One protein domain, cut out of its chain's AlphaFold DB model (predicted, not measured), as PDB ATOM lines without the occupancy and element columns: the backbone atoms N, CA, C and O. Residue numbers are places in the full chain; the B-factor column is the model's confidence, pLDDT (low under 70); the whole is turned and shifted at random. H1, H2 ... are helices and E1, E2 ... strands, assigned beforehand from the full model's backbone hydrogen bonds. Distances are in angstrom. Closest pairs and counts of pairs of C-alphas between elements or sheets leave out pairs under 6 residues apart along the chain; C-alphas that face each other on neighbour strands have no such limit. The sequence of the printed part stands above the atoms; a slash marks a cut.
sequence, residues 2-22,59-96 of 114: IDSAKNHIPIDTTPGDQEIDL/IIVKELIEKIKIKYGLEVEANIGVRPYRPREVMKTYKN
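AT A GLANCE: This is residues 2 to 22 and 59 to 96 of the 114 residues of an uncharacterized protein of Leptospirillum ferriphilum YSK (UniProt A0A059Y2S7). Little regular structure is here: you find an open frame, with helix H2 over a small parallel two-strand sheet, E1 and E2, short helix H1 towards one end and residues 81 to 96 trailing towards the other. The printed part has 59 residues, 23 in named elements, in the order H1, E1, H2, E2; the class is mixed. It is only just compact, close to loose (radius of gyration of the C-alphas 12.4 A), and elongated, spanning 36 by 23 by 15 A.

HOW THE PARTS SIT: Start at H1, residues 2 to 6, whose closest C-alpha pair with E1, residues 11 to 13, is Ser 4 and Ile 11, 7.1 A. H2, residues 61 to 72, is near H1; its closest C-alphas to E2, residues 78 to 80, are Lys 62 and Ile 80, 7.8 A. E1 and E2 are parallel at 19 degrees, with N 79 and O 11 2.9 A apart, within hydrogen-bond range. Every O i to N i+4 pair in H1 and H2 is within range. H1 and E2 are apart.

IN THESE COORDINATES: Find C-alpha 2 at (42.623, -18.815, -11.084), where H1 begins. H2 runs 16.7 A from C-alpha 61; E2 ends at C-alpha 80, (42.170, -2.730, -12.761).

THE WHOLE: Residues 23 to 58 are cut out; C-alphas 22 and 59 are 8.0 A apart. The links H1 to E1 and H2 to E2 are tight. Residues 73 to 76 have pLDDT under 70.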
ATOM      1  N   ILE A   2      42.248 -17.592 -10.327       74.06
ATOM      2  CA  ILE A   2      42.623 -18.815 -11.084       74.06
ATOM      3  C   ILE A   2      41.411 -19.441 -11.788       74.06
ATOM      4  O   ILE A   2      41.486 -19.766 -12.964       74.06
ATOM      5  N   ASP A   3      40.285 -19.572 -11.086       79.25
ATOM      6  CA  ASP A   3      39.042 -20.074 -11.683       79.25
ATOM      7  C   ASP A   3      38.522 -19.148 -12.796       79.25
ATOM      8  O   ASP A   3      38.292 -19.579 -13.918       79.25
ATOM      9  N   SER A   4      38.469 -17.842 -12.525       76.69
ATOM     10  CA  SER A   4      38.122 -16.811 -13.512       76.69
ATOM     11  C   SER A   4      39.007 -16.882 -14.763       76.69
ATOM     12  O   SER A   4      38.508 -16.806 -15.874       76.69
ATOM     13  N   ALA A   5      40.307 -17.106 -14.583       73.00
ATOM     14  CA  ALA A   5      41.279 -17.234 -15.657       73.00
ATOM     15  C   ALA A   5      41.082 -18.512 -16.487       73.00
ATOM     16  O   ALA A   5      41.226 -18.470 -17.702       73.00
ATOM     17  N   LYS A   6      40.717 -19.635 -15.855       76.06
ATOM     18  CA  LYS A   6      40.367 -20.880 -16.562       76.06
ATOM     19  C   LYS A   6      39.073 -20.756 -17.365       76.06
ATOM     20  O   LYS A   6      38.933 -21.416 -18.387       76.06
ATOM     21  N   ASN A   7      38.140 -19.941 -16.883       82.50
ATOM     22  CA  ASN A   7      36.803 -19.799 -17.452       82.50
ATOM     23  C   ASN A   7      36.632 -18.524 -18.297       82.50
ATOM     24  O   ASN A   7      35.512 -18.228 -18.702       82.50
ATOM     25  N   HIS A   8      37.706 -17.761 -18.539       78.12
ATOM     26  CA  HIS A   8      37.674 -16.468 -19.239       78.12
ATOM     27  C   HIS A   8      36.630 -15.487 -18.677       78.12
ATOM     28  O   HIS A   8      35.955 -14.767 -19.407       78.12
ATOM     29  N   ILE A   9      36.474 -15.473 -17.353       84.06
ATOM     30  CA  ILE A   9      35.583 -14.547 -16.653       84.06
ATOM     31  C   ILE A   9      36.410 -13.330 -16.221       84.06
ATOM     32  O   ILE A   9      37.357 -13.504 -15.442       84.06
ATOM     33  N   PRO A  10      36.050 -12.107 -16.651       85.25
ATOM     34  CA  PRO A  10      36.746 -10.903 -16.225       85.25
ATOM     35  C   PRO A  10      36.675 -10.693 -14.711       85.25
ATOM     36  O   PRO A  10      35.675 -11.011 -14.060       85.25
ATOM     37  N   ILE A  11      37.734 -10.124 -14.139       87.56
ATOM     38  CA  ILE A  11      37.788  -9.738 -12.730       87.56
ATOM     39  C   ILE A  11      37.948  -8.226 -12.585       87.56
ATOM     40  O   ILE A  11      38.899  -7.631 -13.079       87.56
ATOM     41  N   ASP A  12      37.047  -7.608 -11.830       92.06
ATOM     42  CA  ASP A  12      37.182  -6.204 -11.445       92.06
ATOM     43  C   ASP A  12      37.971  -6.096 -10.143       92.06
ATOM     44  O   ASP A  12      37.623  -6.729  -9.137       92.06
ATOM     45  N   THR A  13      39.004  -5.257 -10.129       91.69
ATOM     46  CA  THR A  13      39.869  -5.090  -8.954       91.69
ATOM     47  C   THR A  13      39.923  -3.644  -8.485       91.69
ATOM     48  O   THR A  13      39.506  -2.714  -9.178       91.69
ATOM     49  N   THR A  14      40.466  -3.446  -7.281       94.19
ATOM     50  CA  THR A  14      40.954  -2.127  -6.864       94.19
ATOM     51  C   THR A  14      42.133  -1.694  -7.748       94.19
ATOM     52  O   THR A  14      42.625  -2.519  -8.530       94.19
ATOM     53  N   PRO A  15      42.629  -0.443  -7.648       95.94
ATOM     54  CA  PRO A  15      43.827  -0.034  -8.389       95.94
ATOM     55  C   PRO A  15      45.068  -0.878  -8.046       95.94
ATOM     56  O   PRO A  15      45.987  -0.993  -8.851       95.94
ATOM     57  N   GLY A  16      45.053  -1.546  -6.889       95.50
ATOM     58  CA  GLY A  16      45.978  -2.630  -6.580       95.50
ATOM     59  C   GLY A  16      47.293  -2.179  -5.954       95.50
ATOM     60  O   GLY A  16      48.231  -2.967  -5.961       95.50
ATOM     61  N   ASP A  17      47.388  -0.948  -5.440       97.25
ATOM     62  CA  ASP A  17      48.610  -0.406  -4.819       97.25
ATOM     63  C   ASP A  17      48.855  -0.920  -3.393       97.25
ATOM     64  O   ASP A  17      49.877  -0.594  -2.789       97.25
ATOM     65  N   GLN A  18      47.928  -1.692  -2.825       96.94
ATOM     66  CA  GLN A  18      48.097  -2.275  -1.501       96.94
ATOM     67  C   GLN A  18      49.066  -3.464  -1.517       96.94
ATOM     68  O   GLN A  18      49.119  -4.238  -2.477       96.94
ATOM     69  N   GLU A  19      49.812  -3.625  -0.425       96.88
ATOM     70  CA  GLU A  19      50.632  -4.809  -0.178       96.88
ATOM     71  C   GLU A  19      49.773  -6.017   0.232       96.88
ATOM     72  O   GLU A  19      48.811  -5.895   0.991       96.88
ATOM     73  N   ILE A  20      50.197  -7.209  -0.183       94.44
ATOM     74  CA  ILE A  20      49.743  -8.491   0.355       94.44
ATOM     75  C   ILE A  20      50.957  -9.372   0.667       94.44
ATOM     76  O   ILE A  20      51.883  -9.475  -0.137       94.44
ATOM     77  N   ASP A  21      50.970  -9.996   1.847       94.44
ATOM     78  CA  ASP A  21      51.989 -10.975   2.236       94.44
ATOM     79  C   ASP A  21      51.399 -12.383   2.084       94.44
ATOM     80  O   ASP A  21      50.427 -12.731   2.754       94.44
ATOM     81  N   LEU A  22      51.941 -13.162   1.145       93.00
ATOM     82  CA  LEU A  22      51.435 -14.484   0.779       93.00
ATOM     83  C   LEU A  22      52.345 -15.569   1.350       93.00
ATOM     84  O   LEU A  22      53.523 -15.640   1.003       93.00
ATOM     85  N   ILE A  59      54.105  -8.388  -1.664       93.69
ATOM     86  CA  ILE A  59      53.985  -7.991  -3.067       93.69
ATOM     87  C   ILE A  59      52.831  -7.004  -3.218       93.69
ATOM     88  O   ILE A  59      51.853  -7.066  -2.475       93.69
ATOM     89  N   ILE A  60      52.927  -6.094  -4.183       95.75
ATOM     90  CA  ILE A  60      51.823  -5.200  -4.520       95.75
ATOM     91  C   ILE A  60      50.768  -5.978  -5.319       95.75
ATOM     92  O   ILE A  60      51.102  -6.739  -6.227       95.75
ATOM     93  N   VAL A  61      49.481  -5.799  -5.009       93.38
ATOM     94  CA  VAL A  61      48.396  -6.592  -5.620       93.38
ATOM     95  C   VAL A  61      48.399  -6.516  -7.151       93.38
ATOM     96  O   VAL A  61      48.253  -7.550  -7.803       93.38
ATOM     97  N   LYS A  62      48.621  -5.343  -7.754       91.62
ATOM     98  CA  LYS A  62      48.711  -5.237  -9.223       91.62
ATOM     99  C   LYS A  62      49.911  -5.993  -9.809       91.62
ATOM    100  O   LYS A  62      49.785  -6.612 -10.858       91.62
ATOM    101  N   GLU A  63      51.045  -6.032  -9.106       92.00
ATOM    102  CA  GLU A  63      52.219  -6.812  -9.531       92.00
ATOM    103  C   GLU A  63      51.956  -8.319  -9.438       92.00
ATOM    104  O   GLU A  63      52.396  -9.085 -10.294       92.00
ATOM    105  N   LEU A  64      51.212  -8.757  -8.419       89.88
ATOM    106  CA  LEU A  64      50.774 -10.145  -8.292       89.88
ATOM    107  C   LEU A  64      49.886 -10.562  -9.471       89.88
ATOM    108  O   LEU A  64      50.079 -11.649 -10.014       89.88
ATOM    109  N   ILE A  65      48.941  -9.708  -9.878       87.50
ATOM    110  CA  ILE A  65      48.074  -9.955 -11.041       87.50
ATOM    111  C   ILE A  65      48.924 -10.157 -12.300       87.50
ATOM    112  O   ILE A  65      48.738 -11.151 -13.003       87.50
ATOM    113  N   GLU A  66      49.900  -9.282 -12.550       87.12
ATOM    114  CA  GLU A  66      50.803  -9.411 -13.702       87.12
ATOM    115  C   GLU A  66      51.648 -10.692 -13.643       87.12
ATOM    116  O   GLU A  66      51.742 -11.423 -14.629       87.12
ATOM    117  N   LYS A  67      52.185 -11.054 -12.472       86.62
ATOM    118  CA  LYS A  67      52.916 -12.324 -12.310       86.62
ATOM    119  C   LYS A  67      52.043 -13.548 -12.578       86.62
ATOM    120  O   LYS A  67      52.526 -14.523 -13.148       86.62
ATOM    121  N   ILE A  68      50.774 -13.519 -12.171       81.88
ATOM    122  CA  ILE A  68      49.824 -14.605 -12.440       81.88
ATOM    123  C   ILE A  68      49.547 -14.713 -13.945       81.88
ATOM    124  O   ILE A  68      49.608 -15.824 -14.471       81.88
ATOM    125  N   LYS A  69      49.312 -13.591 -14.642       81.38
ATOM    126  CA  LYS A  69      49.139 -13.572 -16.107       81.38
ATOM    127  C   LYS A  69      50.332 -14.214 -16.818       81.38
ATOM    128  O   LYS A  69      50.149 -15.135 -17.608       81.38
ATOM    129  N   ILE A  70      51.552 -13.794 -16.464       83.50
ATOM    130  CA  ILE A  70      52.796 -14.315 -17.052       83.50
ATOM    131  C   ILE A  70      52.955 -15.815 -16.770       83.50
ATOM    132  O   ILE A  70      53.194 -16.592 -17.690       83.50
ATOM    133  N   LYS A  71      52.819 -16.239 -15.505       78.75
ATOM    134  CA  LYS A  71      53.087 -17.628 -15.091       78.75
ATOM    135  C   LYS A  71      52.168 -18.635 -15.762       78.75
ATOM    136  O   LYS A  71      52.612 -19.727 -16.104       78.75
ATOM    137  N   TYR A  72      50.889 -18.300 -15.873       72.25
ATOM    138  CA  TYR A  72      49.891 -19.245 -16.351       72.25
ATOM    139  C   TYR A  72      49.591 -19.093 -17.844       72.25
ATOM    140  O   TYR A  72      48.828 -19.892 -18.376       72.25
ATOM    141  N   GLY A  73      50.181 -18.100 -18.524       65.44
ATOM    142  CA  GLY A  73      49.860 -17.793 -19.921       65.44
ATOM    143  C   GLY A  73      48.374 -17.491 -20.122       65.44
ATOM    144  O   GLY A  73      47.854 -17.652 -21.221       65.44
ATOM    145  N   LEU A  74      47.679 -17.122 -19.042       62.81
ATOM    146  CA  LEU A  74      46.245 -16.897 -19.048       62.81
ATOM    147  C   LEU A  74      46.004 -15.430 -19.373       62.81
ATOM    148  O   LEU A  74      46.545 -14.539 -18.709       62.81
ATOM    149  N   GLU A  75      45.131 -15.196 -20.346       65.69
ATOM    150  CA  GLU A  75      44.445 -13.926 -20.569       65.69
ATOM    151  C   GLU A  75      43.507 -13.664 -19.383       65.69
ATOM    152  O   GLU A  75      42.286 -13.740 -19.485       65.69
ATOM    153  N   VAL A  76      44.069 -13.430 -18.193       69.81
ATOM    154  CA  VAL A  76      43.277 -12.959 -17.061       69.81
ATOM    155  C   VAL A  76      42.806 -11.561 -17.425       69.81
ATOM    156  O   VAL A  76      43.549 -10.590 -17.264       69.81
ATOM    157  N   GLU A  77      41.582 -11.459 -17.930       78.69
ATOM    158  CA  GLU A  77      40.923 -10.180 -18.147       78.69
ATOM    159  C   GLU A  77      40.693  -9.532 -16.780       78.69
ATOM    160  O   GLU A  77      39.807  -9.912 -16.019       78.69
ATOM    161  N   ALA A  78      41.570  -8.600 -16.412       83.75
ATOM    162  CA  ALA A  78      41.505  -7.886 -15.147       83.75
ATOM    163  C   ALA A  78      41.249  -6.402 -15.413       83.75
ATOM    164  O   ALA A  78      42.132  -5.698 -15.905       83.75
ATOM    165  N   ASN A  79      40.061  -5.922 -15.043       89.00
ATOM    166  CA  ASN A  79      39.716  -4.507 -15.094       89.00
ATOM    167  C   ASN A  79      40.241  -3.823 -13.824       89.00
ATOM    168  O   ASN A  79      39.578  -3.772 -12.779       89.00
ATOM    169  N   ILE A  80      41.479  -3.338 -13.901       89.75
ATOM    170  CA  ILE A  80      42.170  -2.730 -12.761       89.75
ATOM    171  C   ILE A  80      41.589  -1.346 -12.466       89.75
ATOM    172  O   ILE A  80      41.488  -0.497 -13.347       89.75
ATOM    173  N   GLY A  81      41.243  -1.102 -11.200       93.38
ATOM    174  CA  GLY A  81      40.790   0.209 -10.730       93.38
ATOM    175  C   GLY A  81      39.292   0.473 -10.869       93.38
ATOM    176  O   GLY A  81      38.842   1.544 -10.472       93.38
ATOM    177  N   VAL A  82      38.505  -0.492 -11.359       95.38
ATOM    178  CA  VAL A  82      37.035  -0.377 -11.426       95.38
ATOM    179  C   VAL A  82      36.420  -0.293 -10.031       95.38
ATOM    180  O   VAL A  82      35.426   0.401  -9.817       95.38
ATOM    181  N   ARG A  83      37.012  -0.989  -9.056       94.38
ATOM    182  CA  ARG A  83      36.549  -0.942  -7.668       94.38
ATOM    183  C   ARG A  83      37.322   0.129  -6.901       94.38
ATOM    184  O   ARG A  83      38.550   0.142  -6.962       94.38
ATOM    185  N   PRO A  84      36.659   0.991  -6.117       96.19
ATOM    186  CA  PRO A  84      37.378   1.847  -5.188       96.19
ATOM    187  C   PRO A  84      38.040   0.996  -4.096       96.19
ATOM    188  O   PRO A  84      37.615  -0.129  -3.811       96.19
ATOM    189  N   TYR A  85      39.064   1.546  -3.445       96.94
ATOM    190  CA  TYR A  85      39.579   0.965  -2.207       96.94
ATOM    191  C   TYR A  85      38.473   0.879  -1.150       96.94
ATOM    192  O   TYR A  85      37.599   1.749  -1.076       96.94
ATOM    193  N   ARG A  86      38.511  -0.157  -0.302       95.25
ATOM    194  CA  ARG A  86      37.575  -0.234   0.822       95.25
ATOM    195  C   ARG A  86      37.884   0.882   1.824       95.25
ATOM    196  O   ARG A  86      39.050   1.250   1.996       95.25
ATOM    197  N   PRO A  87      36.879   1.397   2.549       97.00
ATOM    198  CA  PRO A  87      37.142   2.251   3.695       97.00
ATOM    199  C   PRO A  87      38.089   1.541   4.671       97.00
ATOM    200  O   PRO A  87      37.783   0.444   5.141       97.00
ATOM    201  N   ARG A  88      39.222   2.184   4.986       95.69
ATOM    202  CA  ARG A  88      40.306   1.630   5.822       95.69
ATOM    203  C   ARG A  88      41.025   0.422   5.204       95.69
ATOM    204  O   ARG A  88      41.450  -0.470   5.935       95.69
ATOM    205  N   GLU A  89      41.164   0.393   3.876       95.62
ATOM    206  CA  GLU A  89      42.021  -0.587   3.200       95.62
ATOM    207  C   GLU A  89      43.428  -0.567   3.814       95.62
ATOM    208  O   GLU A  89      44.052   0.485   3.986       95.62
ATOM    209  N   VAL A  90      43.927  -1.751   4.158       95.62
ATOM    210  CA  VAL A  90      45.278  -1.914   4.682       95.62
ATOM    211  C   VAL A  90      46.248  -1.817   3.510       95.62
ATOM    212  O   VAL A  90      46.426  -2.768   2.761       95.62
ATOM    213  N   MET A  91      46.874  -0.650   3.347       97.19
ATOM    214  CA  MET A  91      47.799  -0.407   2.232       97.19
ATOM    215  C   MET A  91      49.173  -1.056   2.430       97.19
ATOM    216  O   MET A  91      49.871  -1.326   1.457       97.19
ATOM    217  N   LYS A  92      49.579  -1.293   3.683       97.38
ATOM    218  CA  LYS A  92      50.872  -1.890   4.040       97.38
ATOM    219  C   LYS A  92      50.671  -3.052   4.994       97.38
ATOM    220  O   LYS A  92      49.929  -2.935   5.967       97.38
ATOM    221  N   THR A  93      51.373  -4.142   4.732       95.69
ATOM    222  CA  THR A  93      51.337  -5.347   5.561       95.69
ATOM    223  C   THR A  93      52.021  -5.121   6.907       95.69
ATOM    224  O   THR A  93      52.911  -4.276   7.052       95.69
ATOM    225  N   TYR A  94      51.612  -5.895   7.910       94.38
ATOM    226  CA  TYR A  94      52.291  -5.928   9.196       94.38
ATOM    227  C   TYR A  94      53.591  -6.731   9.083       94.38
ATOM    228  O   TYR A  94      53.570  -7.898   8.708       94.38
ATOM    229  N   LYS A  95      54.724  -6.104   9.411       91.81
ATOM    230  CA  LYS A  95      56.071  -6.684   9.216       91.81
ATOM    231  C   LYS A  95      56.791  -7.004  10.523       91.81
ATOM    232  O   LYS A  95      57.849  -7.619  10.504       91.81
ATOM    233  N   ASN A  96      56.246  -6.557  11.652       94.00
ATOM    234  CA  ASN A  96      56.914  -6.640  12.944       94.00
ATOM    235  C   ASN A  96      56.438  -7.859  13.738       94.00
ATOM    236  O   ASN A  96      55.734  -7.717  14.730       94.00
TER     237      ASN A  96